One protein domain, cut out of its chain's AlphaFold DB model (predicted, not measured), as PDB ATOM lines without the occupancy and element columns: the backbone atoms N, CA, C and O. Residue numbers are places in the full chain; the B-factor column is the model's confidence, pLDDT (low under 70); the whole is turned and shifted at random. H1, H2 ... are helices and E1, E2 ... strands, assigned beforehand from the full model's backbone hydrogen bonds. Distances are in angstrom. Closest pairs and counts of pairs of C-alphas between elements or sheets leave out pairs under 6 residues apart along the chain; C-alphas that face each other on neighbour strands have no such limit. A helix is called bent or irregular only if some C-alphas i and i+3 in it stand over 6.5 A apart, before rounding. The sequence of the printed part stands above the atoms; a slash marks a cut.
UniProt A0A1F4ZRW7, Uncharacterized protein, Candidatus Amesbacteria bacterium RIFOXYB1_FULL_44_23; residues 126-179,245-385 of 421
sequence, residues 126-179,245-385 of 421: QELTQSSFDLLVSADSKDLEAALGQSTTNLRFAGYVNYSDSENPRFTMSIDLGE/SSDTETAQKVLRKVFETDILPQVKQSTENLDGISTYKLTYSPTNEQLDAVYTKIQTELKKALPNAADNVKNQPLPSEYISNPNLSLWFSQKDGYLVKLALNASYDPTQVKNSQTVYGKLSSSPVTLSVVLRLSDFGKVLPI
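What this domain is: This is residues 126 to 179 and 245 to 385 of the 421 residues of an uncharacterized protein of Candidatus Amesbacteria bacterium RIFOXYB1_FULL_44_23 (UniProt A0A1F4ZRW7). A broad, twisted wall of eight antiparallel strands is the largest part of this domain, and two long helices, H2 and H3, side by side and running opposite ways, stand off from it, each meeting the sheet only near one of its ends. The short helices H1 and H4 and the long loop of residues 349 to 367 lie at one and the same end of the strands. The printed part has 195 residues, with four named helices and eight named strands in the order E1 H1 E2 E3 H2 E4 E5 H3 H4 E6 E7 E8; across the sheet the order is E3 E2 E1 E8 E7 E6 E5 E4. The class is mixed, helices and strands, and the whole is only just compact, close to loose, with a radius of gyration of the C-alphas of 19.5 A and spans of 51 by 46 by 37 A.

Where its parts are: E1, residues 130 to 140, begins at C-alpha 130 (-54.170, -41.278, -63.968) and is 32.9 A long. H1 is residues 142 to 148, E2 is residues 152 to 162, 32.1 A, and E3 is residues 170 to 177, 23.2 A. After the cut comes H2, residues 245 to 266, with C-alpha 245 at (-35.333, -23.074, -52.444); it is 30.9 A long, has a kink of 38 degrees near residue 260 and is only just irregular, with C-alphas 261 and 264 6.6 A apart. E4 is residues 268 to 274 and E5 is residues 277 to 284, 21.3 A. H3 is residues 288 to 305, 25.8 A, and H4 is residues 319 to 322. E6, residues 323 to 333, is 30.0 A long, E7, residues 339 to 348, is 26.4 A, and E8, residues 368 to 377, is 29.5 A and ends at C-alpha 377 (-50.051, -46.858, -70.270).

How they stand to each other: From edge strand E3 to edge strand E4 the strands' lines turn by 88 degrees. E1 and E2 are antiparallel at 170 degrees, with N 133 and O 159 2.8 A apart, within hydrogen-bond range. On its other side E1 is antiparallel to E8 at 166 degrees, with N 136 and O 373 2.8 A apart. E2 and E3 form a hairpin, with N 174 and O 158 at 2.7 A. E6, E7 and E8 make a meander, each strand the antiparallel neighbour of the one before; N 343 and O 329 are 2.8 A apart, as are N 372 and O 344. E5 pairs with E6 through N 282 and O 330, 2.8 A, and forms a hairpin with E4 through N 279 and O 272, 2.8 A. H2 and H3 touch, closest at the C-alphas of Val 254 and Glu 301, 6.3 A, at a shallow tilt of 28 degrees, opposite ways. H3 touches H4 with residues 288 to 295 alone, closest at the C-alphas of Asn 288 and Ser 320, 5.0 A. Each helix is on the sheet but only grazes it: H1 with residues 142 to 145, H2 with 263 to 266, H3 with 288 to 291 and H4 with 319 to 322. H1 is apart from H2, H3 and H4. In H1 and H3 every O i to N i+4 pair is within hydrogen-bond range, in H2 15 of 18 are, and H4 is too short for such a pair.

The domain as a whole: The two C-alphas farthest apart, those of Lys 314 and Pro 384, are 51.4 A apart. Residues 180 to 244 are not printed, and C-alphas 179 and 245 are 43.2 A apart across the cut. Two links are long: H3 to H4, with 13 residues, and E7 to E8, with 19. The mean pLDDT of the printed part is 85.2; residues 143 to 151, 245 to 246, 308 to 315 and 353 to 365 are under 70.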
ATOM      1  N   GLN A 126     -48.569 -32.880 -67.743       88.00
ATOM      2  CA  GLN A 126     -49.129 -31.867 -66.838       88.00
ATOM      3  C   GLN A 126     -50.647 -32.006 -66.679       88.00
ATOM      4  O   GLN A 126     -51.184 -31.664 -65.633       88.00
ATOM      5  N   GLU A 127     -51.330 -32.507 -67.708       86.81
ATOM      6  CA  GLU A 127     -52.783 -32.706 -67.719       86.81
ATOM      7  C   GLU A 127     -53.186 -34.132 -67.294       86.81
ATOM      8  O   GLU A 127     -54.371 -34.461 -67.221       86.81
ATOM      9  N   LEU A 128     -52.210 -35.000 -67.010       87.94
ATOM     10  CA  LEU A 128     -52.435 -36.405 -66.698       87.94
ATOM     11  C   LEU A 128     -52.898 -36.588 -65.251       87.94
ATOM     12  O   LEU A 128     -52.172 -36.294 -64.306       87.94
ATOM     13  N   THR A 129     -54.085 -37.162 -65.077       90.38
ATOM     14  CA  THR A 129     -54.641 -37.458 -63.751       90.38
ATOM     15  C   THR A 129     -54.423 -38.902 -63.317       90.38
ATOM     16  O   THR A 129     -54.381 -39.174 -62.120       90.38
ATOM     17  N   GLN A 130     -54.307 -39.846 -64.257       92.94
ATOM     18  CA  GLN A 130     -54.170 -41.278 -63.968       92.94
ATOM     19  C   GLN A 130     -53.305 -41.976 -65.016       92.94
ATOM     20  O   GLN A 130     -53.428 -41.679 -66.208       92.94
ATOM     21  N   SER A 131     -52.471 -42.920 -64.585       94.06
ATOM     22  CA  SER A 131     -51.704 -43.793 -65.480       94.06
ATOM     23  C   SER A 131     -51.305 -45.106 -64.817       94.06
ATOM     24  O   SER A 131     -51.103 -45.180 -63.602       94.06
ATOM     25  N   SER A 132     -51.147 -46.133 -65.648       97.00
ATOM     26  CA  SER A 132     -50.494 -47.394 -65.300       97.00
ATOM     27  C   SER A 132     -48.991 -47.296 -65.562       97.00
ATOM     28  O   SER A 132     -48.567 -46.662 -66.533       97.00
ATOM     29  N   PHE A 133     -48.187 -47.954 -64.733       96.75
ATOM     30  CA  PHE A 133     -46.740 -48.064 -64.881       96.75
ATOM     31  C   PHE A 133     -46.268 -49.514 -64.722       96.75
ATOM     32  O   PHE A 133     -46.832 -50.286 -63.949       96.75
ATOM     33  N   ASP A 134     -45.208 -49.869 -65.441       97.88
ATOM     34  CA  ASP A 134     -44.484 -51.136 -65.314       97.88
ATOM     35  C   ASP A 134     -42.986 -50.849 -65.447       97.88
ATOM     36  O   ASP A 134     -42.488 -50.546 -66.534       97.88
ATOM     37  N   LEU A 135     -42.290 -50.845 -64.315       97.25
ATOM     38  CA  LEU A 135     -40.862 -50.601 -64.185       97.25
ATOM     39  C   LEU A 135     -40.156 -51.931 -63.939       97.25
ATOM     40  O   LEU A 135     -40.365 -52.560 -62.909       97.25
ATOM     41  N   LEU A 136     -39.263 -52.317 -64.837       96.69
ATOM     42  CA  LEU A 136     -38.375 -53.458 -64.693       96.69
ATOM     43  C   LEU A 136     -36.937 -52.966 -64.561       96.69
ATOM     44  O   LEU A 136     -36.446 -52.235 -65.418       96.69
ATOM     45  N   VAL A 137     -36.258 -53.394 -63.506       94.06
ATOM     46  CA  VAL A 137     -34.826 -53.218 -63.292       94.06
ATOM     47  C   VAL A 137     -34.184 -54.596 -63.331       94.06
ATOM     48  O   VAL A 137     -34.443 -55.434 -62.471       94.06
ATOM     49  N   SER A 138     -33.346 -54.829 -64.328       91.38
ATOM     50  CA  SER A 138     -32.572 -56.054 -64.488       91.38
ATOM     51  C   SER A 138     -31.107 -55.759 -64.220       91.38
ATOM     52  O   SER A 138     -30.539 -54.834 -64.804       91.38
ATOM     53  N   ALA A 139     -30.493 -56.556 -63.355       87.50
ATOM     54  CA  ALA A 139     -29.058 -56.535 -63.128       87.50
ATOM     55  C   ALA A 139     -28.478 -57.924 -63.396       87.50
ATOM     56  O   ALA A 139     -28.962 -58.919 -62.852       87.50
ATOM     57  N   ASP A 140     -27.444 -57.972 -64.226       84.12
ATOM     58  CA  ASP A 140     -26.608 -59.153 -64.428       84.12
ATOM     59  C   ASP A 140     -25.304 -58.966 -63.648       84.12
ATOM     60  O   ASP A 140     -24.587 -57.975 -63.846       84.12
ATOM     61  N   SER A 141     -25.040 -59.881 -62.714       74.12
ATOM     62  CA  SER A 141     -23.820 -59.912 -61.908       74.12
ATOM     63  C   SER A 141     -23.529 -61.323 -61.413       74.12
ATOM     64  O   SER A 141     -24.395 -61.990 -60.847       74.12
ATOM     65  N   LYS A 142     -22.257 -61.727 -61.498       73.94
ATOM     66  CA  LYS A 142     -21.762 -62.986 -60.919       73.94
ATOM     67  C   LYS A 142     -21.944 -63.064 -59.400       73.94
ATOM     68  O   LYS A 142     -22.066 -64.154 -58.852       73.94
ATOM     69  N   ASP A 143     -21.985 -61.922 -58.712       67.56
ATOM     70  CA  ASP A 143     -22.222 -61.891 -57.263       67.56
ATOM     71  C   ASP A 143     -23.687 -62.147 -56.922       67.56
ATOM     72  O   ASP A 143     -23.990 -62.837 -55.949       67.56
ATOM     73  N   LEU A 144     -24.596 -61.606 -57.739       66.94
ATOM     74  CA  LEU A 144     -26.026 -61.884 -57.622       66.94
ATOM     75  C   LEU A 144     -26.306 -63.354 -57.945       66.94
ATOM     76  O   LEU A 144     -27.079 -63.987 -57.230       66.94
ATOM     77  N   GLU A 145     -25.606 -63.920 -58.932       69.75
ATOM     78  CA  GLU A 145     -25.641 -65.356 -59.219       69.75
ATOM     79  C   GLU A 145     -25.239 -66.189 -58.001       69.75
ATOM     80  O   GLU A 145     -25.960 -67.109 -57.621       69.75
ATOM     81  N   ALA A 146     -24.139 -65.833 -57.337       64.75
ATOM     82  CA  ALA A 146     -23.667 -66.548 -56.156       64.75
ATOM     83  C   ALA A 146     -24.612 -66.417 -54.945       64.75
ATOM     84  O   ALA A 146     -24.760 -67.372 -54.183       64.75
ATOM     85  N   ALA A 147     -25.245 -65.254 -54.751       64.62
ATOM     86  CA  ALA A 147     -26.110 -64.991 -53.598       64.62
ATOM     87  C   ALA A 147     -27.544 -65.517 -53.773       64.62
ATOM     88  O   ALA A 147     -28.144 -66.009 -52.817       64.62
ATOM     89  N   LEU A 148     -28.104 -65.391 -54.978       66.88
ATOM     90  CA  LEU A 148     -29.509 -65.688 -55.275       66.88
ATOM     91  C   LEU A 148     -29.688 -66.944 -56.140       66.88
ATOM     92  O   LEU A 148     -30.821 -67.366 -56.364       66.88
ATOM     93  N   GLY A 149     -28.601 -67.547 -56.631       64.81
ATOM     94  CA  GLY A 149     -28.644 -68.691 -57.546       64.81
ATOM     95  C   GLY A 149     -29.163 -68.339 -58.943       64.81
ATOM     96  O   GLY A 149     -29.571 -69.232 -59.682       64.81
ATOM     97  N   GLN A 150     -29.204 -67.050 -59.294       69.50
ATOM     98  CA  GLN A 150     -29.734 -66.546 -60.564       69.50
ATOM     99  C   GLN A 150     -28.755 -65.547 -61.178       69.50
ATOM    100  O   GLN A 150     -28.430 -64.541 -60.551       69.50
ATOM    101  N   SER A 151     -28.319 -65.802 -62.414       68.75
ATOM    102  CA  SER A 151     -27.393 -64.919 -63.142       68.75
ATOM    103  C   SER A 151     -27.975 -63.524 -63.379       68.75
ATOM    104  O   SER A 151     -27.267 -62.523 -63.307       68.75
ATOM    105  N   THR A 152     -29.291 -63.439 -63.574       76.50
ATOM    106  CA  THR A 152     -30.014 -62.176 -63.723       76.50
ATOM    107  C   THR A 152     -31.003 -61.982 -62.588       76.50
ATOM    108  O   THR A 152     -31.891 -62.810 -62.389       76.50
ATOM    109  N   THR A 153     -30.907 -60.854 -61.893       82.19
ATOM    110  CA  THR A 153     -31.909 -60.440 -60.908       82.19
ATOM    111  C   THR A 153     -32.842 -59.415 -61.533       82.19
ATOM    112  O   THR A 153     -32.398 -58.358 -61.978       82.19
ATOM    113  N   ASN A 154     -34.137 -59.730 -61.550       89.06
ATOM    114  CA  ASN A 154     -35.185 -58.864 -62.079       89.06
ATOM    115  C   ASN A 154     -36.028 -58.314 -60.932       89.06
ATOM    116  O   ASN A 154     -36.723 -59.074 -60.261       89.06
ATOM    117  N   LEU A 155     -35.979 -57.003 -60.729       92.06
ATOM    118  CA  LEU A 155     -36.849 -56.268 -59.822       92.06
ATOM    119  C   LEU A 155     -37.914 -55.545 -60.647       92.06
ATOM    120  O   LEU A 155     -37.593 -54.661 -61.440       92.06
ATOM    121  N   ARG A 156     -39.179 -55.913 -60.470       96.19
ATOM    122  CA  ARG A 156     -40.316 -55.331 -61.180       96.19
ATOM    123  C   ARG A 156     -41.226 -54.584 -60.212       96.19
ATOM    124  O   ARG A 156     -41.590 -55.114 -59.170       96.19
ATOM    125  N   PHE A 157     -41.625 -53.378 -60.591       96.75
ATOM    126  CA  PHE A 157     -42.679 -52.602 -59.953       96.75
ATOM    127  C   PHE A 157     -43.770 -52.347 -60.983       96.75
ATOM    128  O   PHE A 157     -43.521 -51.665 -61.975       96.75
ATOM    129  N   ALA A 158     -44.977 -52.851 -60.764       97.56
ATOM    130  CA  ALA A 158     -46.080 -52.647 -61.699       97.56
ATOM    131  C   ALA A 158     -47.340 -52.217 -60.965       97.56
ATOM    132  O   ALA A 158     -47.669 -52.755 -59.910       97.56
ATOM    133  N   GLY A 159     -48.065 -51.251 -61.506       96.38
ATOM    134  CA  GLY A 159     -49.215 -50.694 -60.818       96.38
ATOM    135  C   GLY A 159     -49.833 -49.533 -61.563       96.38
ATOM    136  O   GLY A 159     -49.598 -49.334 -62.752       96.38
ATOM    137  N   TYR A 160     -50.627 -48.751 -60.854       95.25
ATOM    138  CA  TYR A 160     -51.182 -47.522 -61.389       95.25
ATOM    139  C   TYR A 160     -51.390 -46.502 -60.289       95.25
ATOM    140  O   TYR A 160     -51.491 -46.817 -59.099       95.25
ATOM    141  N   VAL A 161     -51.437 -45.252 -60.712       93.31
ATOM    142  CA  VAL A 161     -51.438 -44.093 -59.841       93.31
ATOM    143  C   VAL A 161     -52.520 -43.118 -60.272       93.31
ATOM    144  O   VAL A 161     -52.810 -42.946 -61.456       93.31
ATOM    145  N   ASN A 162     -53.137 -42.497 -59.277       91.94
ATOM    146  CA  ASN A 162     -54.161 -41.489 -59.424       91.94
ATOM    147  C   ASN A 162     -53.698 -40.201 -58.735       91.94
ATOM    148  O   ASN A 162     -53.656 -40.123 -57.505       91.94
ATOM    149  N   TYR A 163     -53.381 -39.207 -59.561       87.88
ATOM    150  CA  TYR A 163     -52.959 -37.853 -59.211       87.88
ATOM    151  C   TYR A 163     -54.086 -36.820 -59.369       87.88
ATOM    152  O   TYR A 163     -53.810 -35.628 -59.465       87.88
ATOM    153  N   SER A 164     -55.356 -37.244 -59.433       87.62
ATOM    154  CA  SER A 164     -56.489 -36.306 -59.552       87.62
ATOM    155  C   SER A 164     -56.541 -35.319 -58.376       87.62
ATOM    156  O   SER A 164     -56.987 -34.190 -58.549       87.62
ATOM    157  N   ASP A 165     -56.067 -35.751 -57.205       86.94
ATOM    158  CA  ASP A 165     -55.649 -34.889 -56.100       86.94
ATOM    159  C   ASP A 165     -54.119 -34.987 -55.977       86.94
ATOM    160  O   ASP A 165     -53.581 -36.025 -55.584       86.94
ATOM    161  N   SER A 166     -53.412 -33.921 -56.360       79.31
ATOM    162  CA  SER A 166     -51.949 -33.870 -56.322       79.31
ATOM    163  C   SER A 166     -51.384 -33.814 -54.903       79.31
ATOM    164  O   SER A 166     -50.218 -34.159 -54.710       79.31
ATOM    165  N   GLU A 167     -52.175 -33.378 -53.918       80.44
ATOM    166  CA  GLU A 167     -51.755 -33.360 -52.513       80.44
ATOM    167  C   GLU A 167     -51.846 -34.761 -51.898       80.44
ATOM    168  O   GLU A 167     -50.991 -35.143 -51.098       80.44
ATOM    169  N   ASN A 168     -52.822 -35.563 -52.339       83.19
ATOM    170  CA  ASN A 168     -53.078 -36.906 -51.816       83.19
ATOM    171  C   ASN A 168     -53.108 -37.963 -52.935       83.19
ATOM    172  O   ASN A 168     -54.150 -38.568 -53.205       83.19
ATOM    173  N   PRO A 169     -51.958 -38.267 -53.574       87.00
ATOM    174  CA  PRO A 169     -51.917 -39.267 -54.629       87.00
ATOM    175  C   PRO A 169     -52.280 -40.645 -54.077       87.00
ATOM    176  O   PRO A 169     -51.789 -41.062 -53.020       87.00
ATOM    177  N   ARG A 170     -53.115 -41.373 -54.812       92.00
ATOM    178  CA  ARG A 170     -53.480 -42.762 -54.508       92.00
ATOM    179  C   ARG A 170     -52.791 -43.680 -55.498       92.00
ATOM    180  O   ARG A 170     -52.653 -43.318 -56.663       92.00
ATOM    181  N   PHE A 171     -52.387 -44.868 -55.073       94.44
ATOM    182  CA  PHE A 171     -51.802 -45.839 -55.996       94.44
ATOM    183  C   PHE A 171     -52.037 -47.276 -55.549       94.44
ATOM    184  O   PHE A 171     -52.271 -47.547 -54.372       94.44
ATOM    185  N   THR A 172     -51.900 -48.195 -56.495       97.00
ATOM    186  CA  THR A 172     -51.589 -49.595 -56.215       97.00
ATOM    187  C   THR A 172     -50.293 -49.962 -56.917       97.00
ATOM    188  O   THR A 172     -49.992 -49.435 -57.989       97.00
ATOM    189  N   MET A 173     -49.507 -50.828 -56.297       96.94
ATOM    190  CA  MET A 173     -48.218 -51.264 -56.799       96.94
ATOM    191  C   MET A 173     -47.967 -52.699 -56.359       96.94
ATOM    192  O   MET A 173     -48.074 -53.018 -55.182       96.94
ATOM    193  N   SER A 174     -47.598 -53.543 -57.303       97.06
ATOM    194  CA  SER A 174     -46.960 -54.835 -57.078       97.06
ATOM    195  C   SER A 174     -45.447 -54.660 -57.146       97.06
ATOM    196  O   SER A 174     -44.949 -53.829 -57.911       97.06
ATOM    197  N   ILE A 175     -44.732 -55.410 -56.318       96.38
ATOM    198  CA  ILE A 175     -43.275 -55.454 -56.253       96.38
ATOM    199  C   ILE A 175     -42.881 -56.921 -56.361       96.38
ATOM    200  O   ILE A 175     -43.278 -57.712 -55.510       96.38
ATOM    201  N   ASP A 176     -42.079 -57.271 -57.359       94.44
ATOM    202  CA  ASP A 176     -41.563 -58.624 -57.554       94.44
ATOM    203  C   ASP A 176     -40.043 -58.595 -57.695       94.44
ATOM    204  O   ASP A 176     -39.499 -57.821 -58.482       94.44
ATOM    205  N   LEU A 177     -39.348 -59.461 -56.962       89.50
ATOM    206  CA  LEU A 177     -37.923 -59.729 -57.129       89.50
ATOM    207  C   LEU A 177     -37.759 -61.191 -57.555       89.50
ATOM    208  O   LEU A 177     -37.785 -62.111 -56.730       89.50
ATOM    209  N   GLY A 178     -37.629 -61.391 -58.867       82.81
ATOM    210  CA  GLY A 178     -37.678 -62.708 -59.495       82.81
ATOM    211  C   GLY A 178     -38.962 -63.461 -59.133       82.81
ATOM    212  O   GLY A 178     -40.050 -62.891 -59.083       82.81
ATOM    213  N   GLU A 179     -38.830 -64.756 -58.860       82.19
ATOM    214  CA  GLU A 179     -39.937 -65.601 -58.385       82.19
ATOM    215  C   GLU A 179     -39.969 -65.741 -56.854       82.19
ATOM    216  O   GLU A 179     -40.914 -66.301 -56.298       82.19
ATOM    217  N   SER A 245     -34.605 -22.765 -51.201       60.25
ATOM    218  CA  SER A 245     -35.333 -23.074 -52.444       60.25
ATOM    219  C   SER A 245     -34.603 -22.510 -53.672       60.25
ATOM    220  O   SER A 245     -34.658 -23.096 -54.755       60.25
ATOM    221  N   SER A 246     -33.818 -21.447 -53.460       63.91
ATOM    222  CA  SER A 246     -32.893 -20.855 -54.416       63.91
ATOM    223  C   SER A 246     -31.783 -21.797 -54.879       63.91
ATOM    224  O   SER A 246     -31.466 -21.775 -56.063       63.91
ATOM    225  N   ASP A 247     -31.207 -22.642 -54.023       71.81
ATOM    226  CA  ASP A 247     -30.125 -23.563 -54.407       71.81
ATOM    227  C   ASP A 247     -30.655 -24.690 -55.291       71.81
ATOM    228  O   ASP A 247     -30.043 -25.049 -56.298       71.81
ATOM    229  N   THR A 248     -31.849 -25.194 -54.967       74.75
ATOM    230  CA  THR A 248     -32.539 -26.203 -55.783       74.75
ATOM    231  C   THR A 248     -32.950 -25.620 -57.132       74.75
ATOM    232  O   THR A 248     -32.701 -26.230 -58.174       74.75
ATOM    233  N   GLU A 249     -33.526 -24.416 -57.148       79.44
ATOM    234  CA  GLU A 249     -33.882 -23.723 -58.388       79.44
ATOM    235  C   GLU A 249     -32.635 -23.427 -59.240       79.44
ATOM    236  O   GLU A 249     -32.639 -23.604 -60.461       79.44
ATOM    237  N   THR A 250     -31.538 -23.029 -58.597       82.44
ATOM    238  CA  THR A 250     -30.255 -22.754 -59.250       82.44
ATOM    239  C   THR A 250     -29.654 -24.022 -59.849       82.44
ATOM    240  O   THR A 250     -29.289 -24.025 -61.028       82.44
ATOM    241  N   ALA A 251     -29.622 -25.129 -59.104       82.94
ATOM    242  CA  ALA A 251     -29.171 -26.420 -59.613       82.94
ATOM    243  C   ALA A 251     -30.029 -26.890 -60.799       82.94
ATOM    244  O   ALA A 251     -29.492 -27.315 -61.822       82.94
ATOM    245  N   GLN A 252     -31.354 -26.733 -60.725       84.25
ATOM    246  CA  GLN A 252     -32.254 -27.048 -61.837       84.25
ATOM    247  C   GLN A 252     -31.989 -26.180 -63.075       84.25
ATOM    248  O   GLN A 252     -32.039 -26.690 -64.195       84.25
ATOM    249  N   LYS A 253     -31.702 -24.883 -62.908       85.44
ATOM    250  CA  LYS A 253     -31.317 -23.995 -64.022       85.44
ATOM    251  C   LYS A 253     -30.009 -24.449 -64.668       85.44
ATOM    252  O   LYS A 253     -29.936 -24.514 -65.894       85.44
ATOM    253  N   VAL A 254     -29.010 -24.813 -63.864       85.81
ATOM    254  CA  VAL A 254     -27.727 -25.340 -64.357       85.81
ATOM    255  C   VAL A 254     -27.928 -26.639 -65.137       85.81
ATOM    256  O   VAL A 254     -27.479 -26.740 -66.279       85.81
ATOM    257  N   LEU A 255     -28.640 -27.611 -64.563       86.25
ATOM    258  CA  LEU A 255     -28.894 -28.901 -65.209       86.25
ATOM    259  C   LEU A 255     -29.671 -28.738 -66.515       86.25
ATOM    260  O   LEU A 255     -29.319 -29.354 -67.518       86.25
ATOM    261  N   ARG A 256     -30.681 -27.862 -66.532       87.12
ATOM    262  CA  ARG A 256     -31.455 -27.544 -67.737       87.12
ATOM    263  C   ARG A 256     -30.578 -26.955 -68.835       87.12
ATOM    264  O   ARG A 256     -30.637 -27.419 -69.967       87.12
ATOM    265  N   LYS A 257     -29.712 -26.001 -68.492       87.94
ATOM    266  CA  LYS A 257     -28.771 -25.396 -69.441       87.94
ATOM    267  C   LYS A 257     -27.830 -26.439 -70.047       87.94
ATOM    268  O   LYS A 257     -27.643 -26.451 -71.262       87.94
ATOM    269  N   VAL A 258     -27.241 -27.320 -69.234       87.88
ATOM    270  CA  VAL A 258     -26.367 -28.393 -69.749       87.88
ATOM    271  C   VAL A 258     -27.160 -29.377 -70.610       87.88
ATOM    272  O   VAL A 258     -26.715 -29.761 -71.688       87.88
ATOM    273  N   PHE A 259     -28.368 -29.742 -70.184       89.88
ATOM    274  CA  PHE A 259     -29.235 -30.612 -70.966       89.88
ATOM    275  C   PHE A 259     -29.536 -30.024 -72.349       89.88
ATOM    276  O   PHE A 259     -29.328 -30.692 -73.358       89.88
ATOM    277  N   GLU A 260     -29.970 -28.768 -72.416       88.06
ATOM    278  CA  GLU A 260     -30.339 -28.103 -73.668       88.06
ATOM    279  C   GLU A 260     -29.136 -27.851 -74.584       88.06
ATOM    280  O   GLU A 260     -29.263 -27.971 -75.803       88.06
ATOM    281  N   THR A 261     -27.974 -27.511 -74.017       88.50
ATOM    282  CA  THR A 261     -26.802 -27.100 -74.810       88.50
ATOM    283  C   THR A 261     -25.861 -28.242 -75.174       88.50
ATOM    284  O   THR A 261     -25.258 -28.186 -76.243       88.50
ATOM    285  N   ASP A 262     -25.740 -29.278 -74.340       89.75
ATOM    286  CA  ASP A 262     -24.746 -30.343 -74.533       89.75
ATOM    287  C   ASP A 262     -25.371 -31.707 -74.805       89.75
ATOM    288  O   ASP A 262     -24.833 -32.461 -75.611       89.75
ATOM    289  N   ILE A 263     -26.498 -32.033 -74.164       91.31
ATOM    290  CA  ILE A 263     -27.112 -33.367 -74.269       91.31
ATOM    291  C   ILE A 263     -28.087 -33.419 -75.446       91.31
ATOM    292  O   ILE A 263     -27.948 -34.255 -76.338       91.31
ATOM    293  N   LEU A 264     -29.064 -32.513 -75.475       91.62
ATOM    294  CA  LEU A 264     -30.166 -32.518 -76.435       91.62
ATOM    295  C   LEU A 264     -29.710 -32.479 -77.908       91.62
ATOM    296  O   LEU A 264     -30.297 -33.210 -78.707       91.62
ATOM    297  N   PRO A 265     -28.655 -31.734 -78.300       91.69
ATOM    298  CA  PRO A 265     -28.151 -31.756 -79.676       91.69
ATOM    299  C   PRO A 265     -27.573 -33.109 -80.116       91.69
ATOM    300  O   PRO A 265     -27.477 -33.372 -81.312       91.69
ATOM    301  N   GLN A 266     -27.184 -33.966 -79.168       92.44
ATOM    302  CA  GLN A 266     -26.633 -35.299 -79.434       92.44
ATOM    303  C   GLN A 266     -27.725 -36.380 -79.501       92.44
ATOM    304  O   GLN A 266     -27.442 -37.533 -79.839       92.44
ATOM    305  N   VAL A 267     -28.975 -36.030 -79.180       95.88
ATOM    306  CA  VAL A 267     -30.111 -36.955 -79.200       95.88
ATOM    307  C   VAL A 267     -30.503 -37.264 -80.640       95.88
ATOM    308  O   VAL A 267     -30.865 -36.382 -81.421       95.88
ATOM    309  N   LYS A 268     -30.494 -38.550 -80.986       96.31
ATOM    310  CA  LYS A 268     -30.993 -39.045 -82.271       96.31
ATOM    311  C   LYS A 268     -32.494 -39.272 -82.176       96.31
ATOM    312  O   LYS A 268     -32.964 -39.882 -81.219       96.31
ATOM    313  N   GLN A 269     -33.232 -38.826 -83.187       95.88
ATOM    314  CA  GLN A 269     -34.663 -39.082 -83.305       95.88
ATOM    315  C   GLN A 269     -34.948 -40.053 -84.448       95.88
ATOM    316  O   GLN A 269     -34.435 -39.888 -85.554       95.88
ATOM    317  N   SER A 270     -35.824 -41.020 -84.201       96.06
ATOM    318  CA  SER A 270     -36.440 -41.859 -85.229       96.06
ATOM    319  C   SER A 270     -37.943 -42.008 -84.978       96.06
ATOM    320  O   SER A 270     -38.486 -41.481 -84.005       96.06
ATOM    321  N   THR A 271     -38.638 -42.682 -85.894       95.06
ATOM    322  CA  THR A 271     -40.034 -43.101 -85.713       95.06
ATOM    323  C   THR A 271     -40.082 -44.621 -85.632       95.06
ATOM    324  O   THR A 271     -39.395 -45.293 -86.400       95.06
ATOM    325  N   GLU A 272     -40.872 -45.153 -84.707       96.06
ATOM    326  CA  GLU A 272     -41.040 -46.590 -84.481       96.06
ATOM    327  C   GLU A 272     -42.511 -46.883 -84.153       96.06
ATOM    328  O   GLU A 272     -43.185 -46.061 -83.526       96.06
ATOM    329  N   ASN A 273     -43.020 -48.041 -84.576       95.56
ATOM    330  CA  ASN A 273     -44.308 -48.541 -84.105       95.56
ATOM    331  C   ASN A 273     -44.055 -49.460 -82.903       95.56
ATOM    332  O   ASN A 273     -43.466 -50.527 -83.061       95.56
ATOM    333  N   LEU A 274     -44.458 -49.013 -81.715       93.31
ATOM    334  CA  LEU A 274     -44.298 -49.741 -80.461       93.31
ATOM    335  C   LEU A 274     -45.668 -50.253 -80.019       93.31
ATOM    336  O   LEU A 274     -46.535 -49.455 -79.673       93.31
ATOM    337  N   ASP A 275     -45.864 -51.572 -80.042       91.00
ATOM    338  CA  ASP A 275     -47.100 -52.231 -79.594       91.00
ATOM    339  C   ASP A 275     -48.377 -51.657 -80.263       91.00
ATOM    340  O   ASP A 275     -49.420 -51.487 -79.635       91.00
ATOM    341  N   GLY A 276     -48.296 -51.318 -81.558       92.56
ATOM    342  CA  GLY A 276     -49.399 -50.734 -82.333       92.56
ATOM    343  C   GLY A 276     -49.505 -49.204 -82.248       92.56
ATOM    344  O   GLY A 276     -50.351 -48.615 -82.926       92.56
ATOM    345  N   ILE A 277     -48.652 -48.543 -81.461       94.06
ATOM    346  CA  ILE A 277     -48.634 -47.090 -81.267       94.06
ATOM    347  C   ILE A 277     -47.508 -46.481 -82.106       94.06
ATOM    348  O   ILE A 277     -46.340 -46.840 -81.964       94.06
ATOM    349  N   SER A 278     -47.837 -45.513 -82.965       96.06
ATOM    350  CA  SER A 278     -46.814 -44.727 -83.666       96.06
ATOM    351  C   SER A 278     -46.104 -43.801 -82.679       96.06
ATOM    352  O   SER A 278     -46.752 -42.982 -82.020       96.06
ATOM    353  N   THR A 279     -44.779 -43.909 -82.581       97.44
ATOM    354  CA  THR A 279     -43.970 -43.181 -81.593       97.44
ATOM    355  C   THR A 279     -42.795 -42.439 -82.222       97.44
ATOM    356  O   THR A 279     -42.198 -42.889 -83.200       97.44
ATOM    357  N   TYR A 280     -42.432 -41.298 -81.635       97.50
ATOM    358  CA  TYR A 280     -41.095 -40.727 -81.770       97.50
ATOM    359  C   TYR A 280     -40.170 -41.402 -80.765       97.50
ATOM    360  O   TYR A 280     -40.443 -41.378 -79.566       97.50
ATOM    361  N   LYS A 281     -39.057 -41.954 -81.240       97.94
ATOM    362  CA  LYS A 281     -38.001 -42.500 -80.391       97.94
ATOM    363  C   LYS A 281     -36.853 -41.510 -80.308       97.94
ATOM    364  O   LYS A 281     -36.252 -41.184 -81.329       97.94
ATOM    365  N   LEU A 282     -36.532 -41.060 -79.102       98.00
ATOM    366  CA  LEU A 282     -35.349 -40.262 -78.798       98.00
ATOM    367  C   LEU A 282     -34.291 -41.169 -78.173       98.00
ATOM    368  O   LEU A 282     -34.574 -41.841 -77.187       98.00
ATOM    369  N   THR A 283     -33.093 -41.220 -78.749       97.81
ATOM    370  CA  THR A 283     -31.978 -42.046 -78.262       97.81
ATOM    371  C   THR A 283     -30.763 -41.177 -77.964       97.81
ATOM    372  O   THR A 283     -30.287 -40.449 -78.836       97.81
ATOM    373  N   TYR A 284     -30.241 -41.290 -76.747       96.81
ATOM    374  CA  TYR A 284     -28.978 -40.708 -76.313       96.81
ATOM    375  C   TYR A 284     -28.000 -41.834 -75.976       96.81
ATOM    376  O   TYR A 284     -28.320 -42.753 -75.224       96.81
ATOM    377  N   SER A 285     -26.821 -41.813 -76.587       96.75
ATOM    378  CA  SER A 285     -25.773 -42.822 -76.378       96.75
ATOM    379  C   SER A 285     -24.423 -42.127 -76.451       96.75
ATOM    380  O   SER A 285     -23.828 -42.095 -77.532       96.75
ATOM    381  N   PRO A 286     -24.004 -41.461 -75.363       95.25
ATOM    382  CA  PRO A 286     -22.786 -40.676 -75.381       95.25
ATOM    383  C   PRO A 286     -21.562 -41.574 -75.521       95.25
ATOM    384  O   PRO A 286     -21.516 -42.680 -74.980       95.25
ATOM    385  N   THR A 287     -20.547 -41.071 -76.215       94.75
ATOM    386  CA  THR A 287     -19.191 -41.613 -76.108       94.75
ATOM    387  C   THR A 287     -18.617 -41.320 -74.718       94.75
ATOM    388  O   THR A 287     -19.107 -40.440 -74.008       94.75
ATOM    389  N   ASN A 288     -17.541 -42.011 -74.342       94.25
ATOM    390  CA  ASN A 288     -16.825 -41.753 -73.087       94.25
ATOM    391  C   ASN A 288     -16.432 -40.271 -72.947       94.25
ATOM    392  O   ASN A 288     -16.706 -39.648 -71.927       94.25
ATOM    393  N   GLU A 289     -15.897 -39.679 -74.020       94.25
ATOM    394  CA  GLU A 289     -15.536 -38.258 -74.067       94.25
ATOM    395  C   GLU A 289     -16.743 -37.338 -73.834       94.25
ATOM    396  O   GLU A 289     -16.653 -36.358 -73.095       94.25
ATOM    397  N   GLN A 290     -17.892 -37.650 -74.443       92.44
ATOM    398  CA  GLN A 290     -19.118 -36.866 -74.276       92.44
ATOM    399  C   GLN A 290     -19.672 -36.976 -72.854       92.44
ATOM    400  O   GLN A 290     -20.110 -35.971 -72.293       92.44
ATOM    401  N   LEU A 291     -19.642 -38.176 -72.271       92.25
ATOM    402  CA  LEU A 291     -20.102 -38.427 -70.908       92.25
ATOM    403  C   LEU A 291     -19.276 -37.624 -69.892       92.25
ATOM    404  O   LEU A 291     -19.840 -36.909 -69.060       92.25
ATOM    405  N   ASP A 292     -17.950 -37.674 -70.012       92.94
ATOM    406  CA  ASP A 292     -17.036 -36.959 -69.118       92.94
ATOM    407  C   ASP A 292     -17.115 -35.441 -69.303       92.94
ATOM    408  O   ASP A 292     -17.051 -34.685 -68.327       92.94
ATOM    409  N   ALA A 293     -17.305 -34.973 -70.541       91.56
ATOM    410  CA  ALA A 293     -17.490 -33.556 -70.838       91.56
ATOM    411  C   ALA A 293     -18.774 -33.006 -70.201       91.56
ATOM    412  O   ALA A 293     -18.735 -31.954 -69.554       91.56
ATOM    413  N   VAL A 294     -19.896 -33.724 -70.330       91.06
ATOM    414  CA  VAL A 294     -21.169 -33.357 -69.688       91.06
ATOM    415  C   VAL A 294     -21.001 -33.311 -68.173       91.06
ATOM    416  O   VAL A 294     -21.358 -32.310 -67.548       91.06
ATOM    417  N   TYR A 295     -20.400 -34.342 -67.580       89.50
ATOM    418  CA  TYR A 295     -20.145 -34.402 -66.143       89.50
ATOM    419  C   TYR A 295     -19.298 -33.224 -65.647       89.50
ATOM    420  O   TYR A 295     -19.700 -32.499 -64.734       89.50
ATOM    421  N   THR A 296     -18.169 -32.964 -66.307       89.38
ATOM    422  CA  THR A 296     -17.266 -31.854 -65.973       89.38
ATOM    423  C   THR A 296     -17.970 -30.502 -66.094       89.38
ATOM    424  O   THR A 296     -17.768 -29.607 -65.265       89.38
ATOM    425  N   LYS A 297     -18.831 -30.337 -67.104       90.00
ATOM    426  CA  LYS A 297     -19.589 -29.100 -67.312       90.00
ATOM    427  C   LYS A 297     -20.657 -28.892 -66.241       90.00
ATOM    428  O   LYS A 297     -20.756 -27.778 -65.731       90.00
ATOM    429  N   ILE A 298     -21.382 -29.941 -65.838       87.81
ATOM    430  CA  ILE A 298     -22.316 -29.887 -64.699       87.81
ATOM    431  C   ILE A 298     -21.570 -29.445 -63.442       87.81
ATOM    432  O   ILE A 298     -21.981 -28.482 -62.801       87.81
ATOM    433  N   GLN A 299     -20.444 -30.083 -63.120       85.69
ATOM    434  CA  GLN A 299     -19.651 -29.729 -61.941       85.69
ATOM    435  C   GLN A 299     -19.141 -28.289 -61.983       85.69
ATOM    436  O   GLN A 299     -19.198 -27.574 -60.984       85.69
ATOM    437  N   THR A 300     -18.664 -27.846 -63.145       87.69
ATOM    438  CA  THR A 300     -18.136 -26.493 -63.335       87.69
ATOM    439  C   THR A 300     -19.230 -25.440 -63.180       87.69
ATOM    440  O   THR A 300     -19.033 -24.452 -62.473       87.69
ATOM    441  N   GLU A 301     -20.385 -25.628 -63.817       86.19
ATOM    442  CA  GLU A 301     -21.500 -24.680 -63.732       86.19
ATOM    443  C   GLU A 301     -22.150 -24.699 -62.340       86.19
ATOM    444  O   GLU A 301     -22.468 -23.632 -61.817       86.19
ATOM    445  N   LEU A 302     -22.256 -25.866 -61.690       85.19
ATOM    446  CA  LEU A 302     -22.720 -25.960 -60.303       85.19
ATOM    447  C   LEU A 302     -21.759 -25.262 -59.346       85.19
ATOM    448  O   LEU A 302     -22.212 -24.500 -58.509       85.19
ATOM    449  N   LYS A 303     -20.443 -25.439 -59.493       84.81
ATOM    450  CA  LYS A 303     -19.455 -24.744 -58.657       84.81
ATOM    451  C   LYS A 303     -19.504 -23.225 -58.829       84.81
ATOM    452  O   LYS A 303     -19.322 -22.497 -57.859       84.81
ATOM    453  N   LYS A 304     -19.736 -22.735 -60.052       85.69
ATOM    454  CA  LYS A 304     -19.917 -21.296 -60.304       85.69
ATOM    455  C   LYS A 304     -21.172 -20.761 -59.621       85.69
ATOM    456  O   LYS A 304     -21.143 -19.654 -59.096       85.69
ATOM    457  N   ALA A 305     -22.258 -21.525 -59.670       83.31
ATOM    458  CA  ALA A 305     -23.551 -21.100 -59.153       83.31
ATOM    459  C   ALA A 305     -23.688 -21.308 -57.632       83.31
ATOM    460  O   ALA A 305     -24.370 -20.534 -56.973       83.31
ATOM    461  N   LEU A 306     -23.007 -22.320 -57.085       82.25
ATOM    462  CA  LEU A 306     -23.036 -22.760 -55.688       82.25
ATOM    463  C   LEU A 306     -21.597 -23.053 -55.199       82.25
ATOM    464  O   LEU A 306     -21.189 -24.216 -55.113       82.25
ATOM    465  N   PRO A 307     -20.801 -22.016 -54.866       72.81
ATOM    466  CA  PRO A 307     -19.377 -22.162 -54.539       72.81
ATOM    467  C   PRO A 307     -19.087 -23.102 -53.360       72.81
ATOM    468  O   PRO A 307     -18.073 -23.794 -53.371       72.81
ATOM    469  N   ASN A 308     -20.001 -23.170 -52.386       69.50
ATOM    470  CA  ASN A 308     -19.860 -23.969 -51.164       69.50
ATOM    471  C   ASN A 308     -20.290 -25.441 -51.336       69.50
ATOM    472  O   ASN A 308     -20.048 -26.255 -50.450       69.50
ATOM    473  N   ALA A 309     -20.930 -25.806 -52.456       61.66
ATOM    474  CA  ALA A 309     -21.409 -27.171 -52.702       61.66
ATOM    475  C   ALA A 309     -20.335 -28.095 -53.317       61.66
ATOM    476  O   ALA A 309     -20.529 -29.307 -53.404       61.66
ATOM    477  N   ALA A 310     -19.203 -27.540 -53.768       53.94
ATOM    478  CA  ALA A 310     -18.294 -28.198 -54.712       53.94
ATOM    479  C   ALA A 310     -16.952 -28.686 -54.127       53.94
ATOM    480  O   ALA A 310     -16.088 -29.136 -54.886       53.94
ATOM    481  N   ASP A 311     -16.744 -28.627 -52.809       57.00
ATOM    482  CA  ASP A 311     -15.442 -28.969 -52.210       57.00
ATOM    483  C   ASP A 311     -15.119 -30.478 -52.208       57.00
ATOM    484  O   ASP A 311     -13.953 -30.862 -52.118       57.00
ATOM    485  N   ASN A 312     -16.108 -31.349 -52.437       52.88
ATOM    486  CA  ASN A 312     -15.932 -32.812 -52.420       52.88
ATOM    487  C   ASN A 312     -15.497 -33.442 -53.763       52.88
ATOM    488  O   ASN A 312     -15.424 -34.664 -53.879       52.88
ATOM    489  N   VAL A 313     -15.208 -32.641 -54.794       55.38
ATOM    490  CA  VAL A 313     -15.096 -33.129 -56.185       55.38
ATOM    491  C   VAL A 313     -13.667 -33.480 -56.624       55.38
ATOM    492  O   VAL A 313     -13.479 -34.243 -57.567       55.38
ATOM    493  N   LYS A 314     -12.631 -32.970 -55.946       56.81
ATOM    494  CA  LYS A 314     -11.251 -32.947 -56.478       56.81
ATOM    495  C   LYS A 314     -10.589 -34.307 -56.766       56.81
ATOM    496  O   LYS A 314      -9.528 -34.300 -57.373       56.81
ATOM    497  N   ASN A 315     -11.178 -35.436 -56.367       62.72
ATOM    498  CA  ASN A 315     -10.574 -36.770 -56.502       62.72
ATOM    499  C   ASN A 315     -11.559 -37.868 -56.949       62.72
ATOM    500  O   ASN A 315     -11.314 -39.044 -56.672       62.72
ATOM    501  N   GLN A 316     -12.690 -37.516 -57.570       70.25
ATOM    502  CA  GLN A 316     -13.609 -38.535 -58.084       70.25
ATOM    503  C   GLN A 316     -13.174 -39.005 -59.481       70.25
ATOM    504  O   GLN A 316     -12.824 -38.151 -60.297       70.25
ATOM    505  N   PRO A 317     -13.184 -40.325 -59.755       79.81
ATOM    506  CA  PRO A 317     -12.928 -40.846 -61.095       79.81
ATOM    507  C   PRO A 317     -13.952 -40.282 -62.084       79.81
ATOM    508  O   PRO A 317     -15.092 -39.972 -61.704       79.81
ATOM    509  N   LEU A 318     -13.553 -40.138 -63.345       88.19
ATOM    510  CA  LEU A 318     -14.480 -39.725 -64.392       88.19
ATOM    511  C   LEU A 318     -15.538 -40.816 -64.627       88.19
ATOM    512  O   LEU A 318     -15.229 -42.001 -64.495       88.19
ATOM    513  N   PRO A 319     -16.787 -40.459 -64.976       89.50
ATOM    514  CA  PRO A 319     -17.837 -41.438 -65.241       89.50
ATOM    515  C   PRO A 319     -17.454 -42.513 -66.248       89.50
ATOM    516  O   PRO A 319     -17.805 -43.670 -66.037       89.50
ATOM    517  N   SER A 320     -16.719 -42.170 -67.306       91.31
ATOM    518  CA  SER A 320     -16.289 -43.147 -68.309       91.31
ATOM    519  C   SER A 320     -15.338 -44.225 -67.778       91.31
ATOM    520  O   SER A 320     -15.215 -45.280 -68.398       91.31
ATOM    521  N   GLU A 321     -14.691 -43.993 -66.631       89.88
ATOM    522  CA  GLU A 321     -13.829 -44.985 -65.985       89.88
ATOM    523  C   GLU A 321     -14.651 -46.124 -65.377       89.88
ATOM    524  O   GLU A 321     -14.170 -47.248 -65.318       89.88
ATOM    525  N   TYR A 322     -15.892 -45.865 -64.952       88.31
ATOM    526  CA  TYR A 322     -16.732 -46.848 -64.259       88.31
ATOM    527  C   TYR A 322     -18.094 -47.096 -64.915       88.31
ATOM    528  O   TYR A 322     -18.814 -47.985 -64.472       88.31
ATOM    529  N   ILE A 323     -18.472 -46.353 -65.958       90.88
ATOM    530  CA  ILE A 323     -19.689 -46.559 -66.753       90.88
ATOM    531  C   ILE A 323     -19.290 -46.820 -68.200       90.88
ATOM    532  O   ILE A 323     -18.620 -46.012 -68.835       90.88
ATOM    533  N   SER A 324     -19.768 -47.930 -68.751       91.62
ATOM    534  CA  SER A 324     -19.567 -48.315 -70.145       91.62
ATOM    535  C   SER A 324     -20.896 -48.451 -70.881       91.62
ATOM    536  O   SER A 324     -21.885 -48.939 -70.333       91.62
ATOM    537  N   ASN A 325     -20.898 -48.045 -72.153       91.44
ATOM    538  CA  ASN A 325     -22.022 -48.170 -73.088       91.44
ATOM    539  C   ASN A 325     -23.382 -47.638 -72.573       91.44
ATOM    540  O   ASN A 325     -24.394 -48.324 -72.743       91.44
ATOM    541  N   PRO A 326     -23.454 -46.436 -71.965       95.50
ATOM    542  CA  PRO A 326     -24.733 -45.877 -71.550       95.50
ATOM    543  C   PRO A 326     -25.635 -45.617 -72.767       95.50
ATOM    544  O   PRO A 326     -25.248 -44.955 -73.731       95.50
ATOM    545  N   ASN A 327     -26.870 -46.105 -72.715       96.75
ATOM    546  CA  ASN A 327     -27.895 -45.876 -73.727       96.75
ATOM    547  C   ASN A 327     -29.218 -45.538 -73.044       96.75
ATOM    548  O   ASN A 327     -29.764 -46.365 -72.321       96.75
ATOM    549  N   LEU A 328     -29.744 -44.344 -73.310       97.12
ATOM    550  CA  LEU A 328     -31.079 -43.922 -72.910       97.12
ATOM    551  C   LEU A 328     -31.959 -43.810 -74.153       97.12
ATOM    552  O   LEU A 328     -31.640 -43.070 -75.081       97.12
ATOM    553  N   SER A 329     -33.087 -44.505 -74.150       98.12
ATOM    554  CA  SER A 329     -34.104 -44.451 -75.195       98.12
ATOM    555  C   SER A 329     -35.457 -44.075 -74.596       98.12
ATOM    556  O   SER A 329     -35.880 -44.649 -73.595       98.12
ATOM    557  N   LEU A 330     -36.149 -43.122 -75.214       98.06
ATOM    558  CA  LEU A 330     -37.464 -42.626 -74.808       98.06
ATOM    559  C   LEU A 330     -38.419 -42.718 -75.998       98.06
ATOM    560  O   LEU A 330     -38.073 -42.265 -77.088       98.06
ATOM    561  N   TRP A 331     -39.612 -43.269 -75.798       98.25
ATOM    562  CA  TRP A 331     -40.643 -43.385 -76.829       98.25
ATOM    563  C   TRP A 331     -41.847 -42.533 -76.456       98.25
ATOM    564  O   TRP A 331     -42.483 -42.767 -75.429       98.25
ATOM    565  N   PHE A 332     -42.179 -41.579 -77.318       97.62
ATOM    566  CA  PHE A 332     -43.299 -40.663 -77.146       97.62
ATOM    567  C   PHE A 332     -44.358 -40.936 -78.203       97.62
ATOM    568  O   PHE A 332     -44.043 -40.957 -79.393       97.62
ATOM    569  N   SER A 333     -45.608 -41.119 -77.803       95.56
ATOM    570  CA  SER A 333     -46.724 -41.279 -78.734       95.56
ATOM    571  C   SER A 333     -46.850 -40.053 -79.639       95.56
ATOM    572  O   SER A 333     -46.861 -38.909 -79.183       95.56
ATOM    573  N   GLN A 334     -46.953 -40.278 -80.950       93.19
ATOM    574  CA  GLN A 334     -47.102 -39.186 -81.917       93.19
ATOM    575  C   GLN A 334     -48.473 -38.506 -81.821       93.19
ATOM    576  O   GLN A 334     -48.598 -37.335 -82.187       93.19
ATOM    577  N   LYS A 335     -49.485 -39.244 -81.345       91.19
ATOM    578  CA  LYS A 335     -50.885 -38.815 -81.303       91.19
ATOM    579  C   LYS A 335     -51.154 -37.832 -80.166       91.19
ATOM    580  O   LYS A 335     -51.745 -36.786 -80.399       91.19
ATOM    581  N   ASP A 336     -50.750 -38.191 -78.956       90.88
ATOM    582  CA  ASP A 336     -51.090 -37.485 -77.711       90.88
ATOM    583  C   ASP A 336     -49.851 -36.973 -76.958       90.88
ATOM    584  O   ASP A 336     -49.976 -36.182 -76.029       90.88
ATOM    585  N   GLY A 337     -48.643 -37.340 -77.395       92.12
ATOM    586  CA  GLY A 337     -47.394 -36.841 -76.828       92.12
ATOM    587  C   GLY A 337     -46.947 -37.546 -75.551       92.12
ATOM    588  O   GLY A 337     -45.864 -37.226 -75.069       92.12
ATOM    589  N   TYR A 338     -47.710 -38.503 -75.009       95.50
ATOM    590  CA  TYR A 338     -47.319 -39.212 -73.788       95.50
ATOM    591  C   TYR A 338     -46.024 -40.009 -73.976       95.50
ATOM    592  O   TYR A 338     -45.770 -40.579 -75.037       95.50
ATOM    593  N   LEU A 339     -45.223 -40.090 -72.914       97.06
ATOM    594  CA  LEU A 339     -44.076 -40.984 -72.812       97.06
ATOM    595  C   LEU A 339     -44.647 -42.376 -72.573       97.06
ATOM    596  O   LEU A 339     -45.233 -42.620 -71.529       97.06
ATOM    597  N   VAL A 340     -44.483 -43.275 -73.531       97.44
ATOM    598  CA  VAL A 340     -45.022 -44.642 -73.463       97.44
ATOM    599  C   VAL A 340     -43.977 -45.607 -72.912       97.44
ATOM    600  O   VAL A 340     -44.307 -46.577 -72.232       97.44
ATOM    601  N   LYS A 341     -42.694 -45.351 -73.193       98.19
ATOM    602  CA  LYS A 341     -41.595 -46.210 -72.753       98.19
ATOM    603  C   LYS A 341     -40.320 -45.409 -72.515       98.19
ATOM    604  O   LYS A 341     -39.993 -44.515 -73.290       98.19
ATOM    605  N   LEU A 342     -39.575 -45.789 -71.490       98.12
ATOM    606  CA  LEU A 342     -38.192 -45.405 -71.234       98.12
ATOM    607  C   LEU A 342     -37.372 -46.688 -71.108       98.12
ATOM    608  O   LEU A 342     -37.818 -47.652 -70.493       98.12
ATOM    609  N   ALA A 343     -36.184 -46.708 -71.699       97.81
ATOM    610  CA  ALA A 343     -35.208 -47.770 -71.511       97.81
ATOM    611  C   ALA A 343     -33.826 -47.155 -71.282       97.81
ATOM    612  O   ALA A 343     -33.381 -46.334 -72.081       97.81
ATOM    613  N   LEU A 344     -33.158 -47.558 -70.212       96.44
ATOM    614  CA  LEU A 344     -31.788 -47.201 -69.882       96.44
ATOM    615  C   LEU A 344     -30.973 -48.487 -69.795       96.44
ATOM    616  O   LEU A 344     -31.369 -49.413 -69.097       96.44
ATOM    617  N   ASN A 345     -29.836 -48.538 -70.471       95.75
ATOM    618  CA  ASN A 345     -28.876 -49.627 -70.350       95.75
ATOM    619  C   ASN A 345     -27.501 -49.040 -70.066       95.75
ATOM    620  O   ASN A 345     -27.130 -48.044 -70.688       95.75
ATOM    621  N   ALA A 346     -26.758 -49.633 -69.142       93.44
ATOM    622  CA  ALA A 346     -25.376 -49.268 -68.863       93.44
ATOM    623  C   ALA A 346     -24.654 -50.440 -68.194       93.44
ATOM    624  O   ALA A 346     -25.263 -51.200 -67.444       93.44
ATOM    625  N   SER A 347     -23.351 -50.560 -68.415       90.31
ATOM    626  CA  SER A 347     -22.492 -51.438 -67.621       90.31
ATOM    627  C   SER A 347     -21.720 -50.599 -66.609       90.31
ATOM    628  O   SER A 347     -21.222 -49.529 -66.950       90.31
ATOM    629  N   TYR A 348     -21.635 -51.074 -65.374       87.56
ATOM    630  CA  TYR A 348     -20.971 -50.413 -64.259       87.56
ATOM    631  C   TYR A 348     -19.814 -51.275 -63.749       87.56
ATOM    632  O   TYR A 348     -20.016 -52.449 -63.446       87.56
ATOM    633  N   ASP A 349     -18.616 -50.703 -63.641       85.75
ATOM    634  CA  ASP A 349     -17.455 -51.355 -63.031       85.75
ATOM    635  C   ASP A 349     -17.259 -50.846 -61.587       85.75
ATOM    636  O   ASP A 349     -16.755 -49.735 -61.378       85.75
ATOM    637  N   PRO A 350     -17.627 -51.645 -60.566       76.62
ATOM    638  CA  PRO A 350     -17.502 -51.239 -59.170       76.62
ATOM    639  C   PRO A 350     -16.046 -51.104 -58.698       76.62
ATOM    640  O   PRO A 350     -15.815 -50.466 -57.667       76.62
ATOM    641  N   THR A 351     -15.062 -51.673 -59.413       73.88
ATOM    642  CA  THR A 351     -13.644 -51.664 -59.001       73.88
ATOM    643  C   THR A 351     -12.994 -50.290 -59.100       73.88
ATOM    644  O   THR A 351     -12.047 -49.997 -58.368       73.88
ATOM    645  N   GLN A 352     -13.521 -49.441 -59.977       74.12
ATOM    646  CA  GLN A 352     -12.972 -48.120 -60.270       74.12
ATOM    647  C   GLN A 352     -13.490 -47.051 -59.293       74.12
ATOM    648  O   GLN A 352     -12.914 -45.970 -59.172       74.12
ATOM    649  N   VAL A 353     -14.541 -47.356 -58.522       66.69
ATOM    650  CA  VAL A 353     -15.122 -46.435 -57.539       66.69
ATOM    651  C   VAL A 353     -14.555 -46.710 -56.147       66.69
ATOM    652  O   VAL A 353     -14.927 -47.666 -55.465       66.69
ATOM    653  N   LYS A 354     -13.661 -45.830 -55.677       58.19
ATOM    654  CA  LYS A 354     -13.152 -45.865 -54.295       58.19
ATOM    655  C   LYS A 354     -14.320 -45.687 -53.309       58.19
ATOM    656  O   LYS A 354     -15.063 -44.718 -53.416       58.19
ATOM    657  N   ASN A 355     -14.438 -46.584 -52.326       54.12
ATOM    658  CA  ASN A 355     -15.482 -46.609 -51.284       54.12
ATOM    659  C   ASN A 355     -16.911 -46.963 -51.747       54.12
ATOM    660  O   ASN A 355     -17.868 -46.561 -51.084       54.12
ATOM    661  N   SER A 356     -17.088 -47.748 -52.816       47.56
ATOM    662  CA  SER A 356     -18.391 -48.351 -53.133       47.56
ATOM    663  C   SER A 356     -18.779 -49.398 -52.069       47.56
ATOM    664  O   SER A 356     -18.540 -50.597 -52.193       47.56
ATOM    665  N   GLN A 357     -19.356 -48.942 -50.955       45.81
ATOM    666  CA  GLN A 357     -20.122 -49.818 -50.074       45.81
ATOM    667  C   GLN A 357     -21.502 -49.981 -50.692       45.81
ATOM    668  O   GLN A 357     -22.208 -48.997 -50.904       45.81
ATOM    669  N   THR A 358     -21.888 -51.214 -50.991       50.94
ATOM    670  CA  THR A 358     -23.281 -51.502 -51.325       50.94
ATOM    671  C   THR A 358     -23.976 -52.155 -50.150       50.94
ATOM    672  O   THR A 358     -23.337 -52.697 -49.248       50.94
ATOM    673  N   VAL A 359     -25.306 -52.112 -50.188       42.38
ATOM    674  CA  VAL A 359     -26.197 -52.716 -49.189       42.38
ATOM    675  C   VAL A 359     -25.921 -54.220 -49.002       42.38
ATOM    676  O   VAL A 359     -26.216 -54.761 -47.942       42.38
ATOM    677  N   TYR A 360     -25.290 -54.879 -49.982       43.16
ATOM    678  CA  TYR A 360     -24.996 -56.317 -49.977       43.16
ATOM    679  C   TYR A 360     -23.524 -56.666 -49.690       43.16
ATOM    680  O   TYR A 360     -23.127 -57.821 -49.818       43.16
ATOM    681  N   GLY A 361     -22.705 -55.693 -49.273       51.88
ATOM    682  CA  GLY A 361     -21.276 -55.881 -49.010       51.88
ATOM    683  C   GLY A 361     -20.375 -55.365 -50.136       51.88
ATOM    684  O   GLY A 361     -20.784 -54.571 -50.988       51.88
ATOM    685  N   LYS A 362     -19.098 -55.761 -50.096       54.44
ATOM    686  CA  LYS A 362     -18.096 -55.398 -51.106       54.44
ATOM    687  C   LYS A 362     -18.414 -56.195 -52.376       54.44
ATOM    688  O   LYS A 362     -18.241 -57.410 -52.349       54.44
ATOM    689  N   LEU A 363     -18.893 -55.542 -53.444       55.31
ATOM    690  CA  LEU A 363     -19.038 -56.224 -54.739       55.31
ATOM    691  C   LEU A 363     -17.688 -56.829 -55.125       55.31
ATOM    692  O   LEU A 363     -16.632 -56.221 -54.897       55.31
ATOM    693  N   SER A 364     -17.721 -58.027 -55.694       56.44
ATOM    694  CA  SER A 364     -16.561 -58.583 -56.363       56.44
ATOM    695  C   SER A 364     -16.186 -57.710 -57.557       56.44
ATOM    696  O   SER A 364     -16.921 -56.832 -58.009       56.44
ATOM    697  N   SER A 365     -14.984 -57.941 -58.067       63.91
ATOM    698  CA  SER A 365     -14.348 -57.151 -59.116       63.91
ATOM    699  C   SER A 365     -14.972 -57.298 -60.511       63.91
ATOM    700  O   SER A 365     -14.279 -57.100 -61.506       63.91
ATOM    701  N   SER A 366     -16.228 -57.731 -60.609       72.44
ATOM    702  CA  SER A 366     -16.884 -58.029 -61.882       72.44
ATOM    703  C   SER A 366     -17.798 -56.875 -62.314       72.44
ATOM    704  O   SER A 366     -18.546 -56.357 -61.484       72.44
ATOM    705  N   PRO A 367     -17.791 -56.491 -63.603       80.50
ATOM    706  CA  PRO A 367     -18.744 -55.522 -64.136       80.50
ATOM    707  C   PRO A 367     -20.195 -55.984 -63.963       80.50
ATOM    708  O   PRO A 367     -20.504 -57.160 -64.158       80.50
ATOM    709  N   VAL A 368     -21.083 -55.043 -63.652       84.69
ATOM    710  CA  VAL A 368     -22.531 -55.246 -63.526       84.69
ATOM    711  C   VAL A 368     -23.219 -54.613 -64.724       84.69
ATOM    712  O   VAL A 368     -23.036 -53.422 -64.974       84.69
ATOM    713  N   THR A 369     -24.036 -55.365 -65.456       88.81
ATOM    714  CA  THR A 369     -24.870 -54.775 -66.516       88.81
ATOM    715  C   THR A 369     -26.250 -54.465 -65.963       88.81
ATOM    716  O   THR A 369     -26.941 -55.356 -65.478       88.81
ATOM    717  N   LEU A 370     -26.638 -53.194 -66.036       91.00
ATOM    718  CA  LEU A 370     -27.922 -52.675 -65.590       91.00
ATOM    719  C   LEU A 370     -28.805 -52.367 -66.801       91.00
ATOM    720  O   LEU A 370     -28.402 -51.636 -67.710       91.00
ATOM    721  N   SER A 371     -30.037 -52.864 -66.771       94.69
ATOM    722  CA  SER A 371     -31.113 -52.463 -67.672       94.69
ATOM    723  C   SER A 371     -32.297 -51.973 -66.850       94.69
ATOM    724  O   SER A 371     -32.727 -52.633 -65.910       94.69
ATOM    725  N   VAL A 372     -32.830 -50.806 -67.189       96.00
ATOM    726  CA  VAL A 372     -34.034 -50.237 -66.585       96.00
ATOM    727  C   VAL A 372     -35.023 -49.965 -67.702       96.00
ATOM    728  O   VAL A 372     -34.716 -49.219 -68.628       96.00
ATOM    729  N   VAL A 373     -36.219 -50.531 -67.623       97.75
ATOM    730  CA  VAL A 373     -37.299 -50.300 -68.580       97.75
ATOM    731  C   VAL A 373     -38.532 -49.846 -67.821       97.75
ATOM    732  O   VAL A 373     -39.049 -50.584 -66.998       97.75
ATOM    733  N   LEU A 374     -39.029 -48.653 -68.124       97.94
ATOM    734  CA  LEU A 374     -40.317 -48.158 -67.644       97.94
ATOM    735  C   LEU A 374     -41.293 -48.138 -68.816       97.94
ATOM    736  O   LEU A 374     -40.993 -47.551 -69.855       97.94
ATOM    737  N   ARG A 375     -42.469 -48.734 -68.655       98.00
ATOM    738  CA  ARG A 375     -43.611 -48.568 -69.559       98.00
ATOM    739  C   ARG A 375     -44.707 -47.801 -68.842       98.00
ATOM    740  O   ARG A 375     -44.986 -48.077 -67.680       98.00
ATOM    741  N   LEU A 376     -45.331 -46.866 -69.544       96.50
ATOM    742  CA  LEU A 376     -46.494 -46.123 -69.075       96.50
ATOM    743  C   LEU A 376     -47.656 -46.370 -70.034       96.50
ATOM    744  O   LEU A 376     -47.472 -46.431 -71.251       96.50
ATOM    745  N   SER A 377     -48.853 -46.546 -69.488       95.50
ATOM    746  CA  SER A 377     -50.051 -46.858 -70.270       95.50
ATOM    747  C   SER A 377     -51.323 -46.402 -69.553       95.50
ATOM    748  O   SER A 377     -51.259 -45.767 -68.502       95.50
ATOM    749  N   ASP A 378     -52.484 -46.681 -70.154       93.94
ATOM    750  CA  ASP A 378     -53.808 -46.355 -69.603       93.94
ATOM    751  C   ASP A 378     -53.994 -44.882 -69.205       93.94
ATOM    752  O   ASP A 378     -54.743 -44.562 -68.283       93.94
ATOM    753  N   PHE A 379     -53.337 -43.976 -69.932       93.19
ATOM    754  CA  PHE A 379     -53.396 -42.537 -69.683       93.19
ATOM    755  C   PHE A 379     -54.845 -42.036 -69.632       93.19
ATOM    756  O   PHE A 379     -55.613 -42.219 -70.579       93.19
ATOM    757  N   GLY A 380     -55.220 -41.419 -68.510       85.12
ATOM    758  CA  GLY A 380     -56.541 -40.825 -68.301       85.12
ATOM    759  C   GLY A 380     -57.699 -41.821 -68.166       85.12
ATOM    760  O   GLY A 380     -58.849 -41.392 -68.054       85.12
ATOM    761  N   LYS A 381     -57.443 -43.137 -68.161       90.69
ATOM    762  CA  LYS A 381     -58.482 -44.133 -67.864       90.69
ATOM    763  C   LYS A 381     -58.774 -44.148 -66.367       90.69
ATOM    764  O   LYS A 381     -57.873 -43.964 -65.557       90.69
ATOM    765  N   VAL A 382     -60.034 -44.395 -66.003       88.00
ATOM    766  CA  VAL A 382     -60.437 -44.547 -64.599       88.00
ATOM    767  C   VAL A 382     -59.975 -45.911 -64.093       88.00
ATOM    768  O   VAL A 382     -60.492 -46.938 -64.528       88.00
ATOM    769  N   LEU A 383     -59.023 -45.910 -63.162       86.75
ATOM    770  CA  LEU A 383     -58.465 -47.113 -62.549       86.75
ATOM    771  C   LEU A 383     -58.860 -47.157 -61.057       86.75
ATOM    772  O   LEU A 383     -58.454 -46.279 -60.285       86.75
ATOM    773  N   PRO A 384     -59.708 -48.113 -60.633       87.38
ATOM    774  CA  PRO A 384     -60.289 -48.110 -59.292       87.38
ATOM    775  C   PRO A 384     -59.297 -48.595 -58.230       87.38
ATOM    776  O   PRO A 384     -59.007 -49.781 -58.142       87.38
ATOM    777  N   ILE A 385     -58.844 -47.690 -57.360       90.50
ATOM    778  CA  ILE A 385     -58.001 -48.022 -56.202       90.50
ATOM    779  C   ILE A 385     -58.913 -48.356 -55.022       90.50
ATOM    780  O   ILE A 385     -59.403 -47.457 -54.336       90.50
TER     781      ILE A 385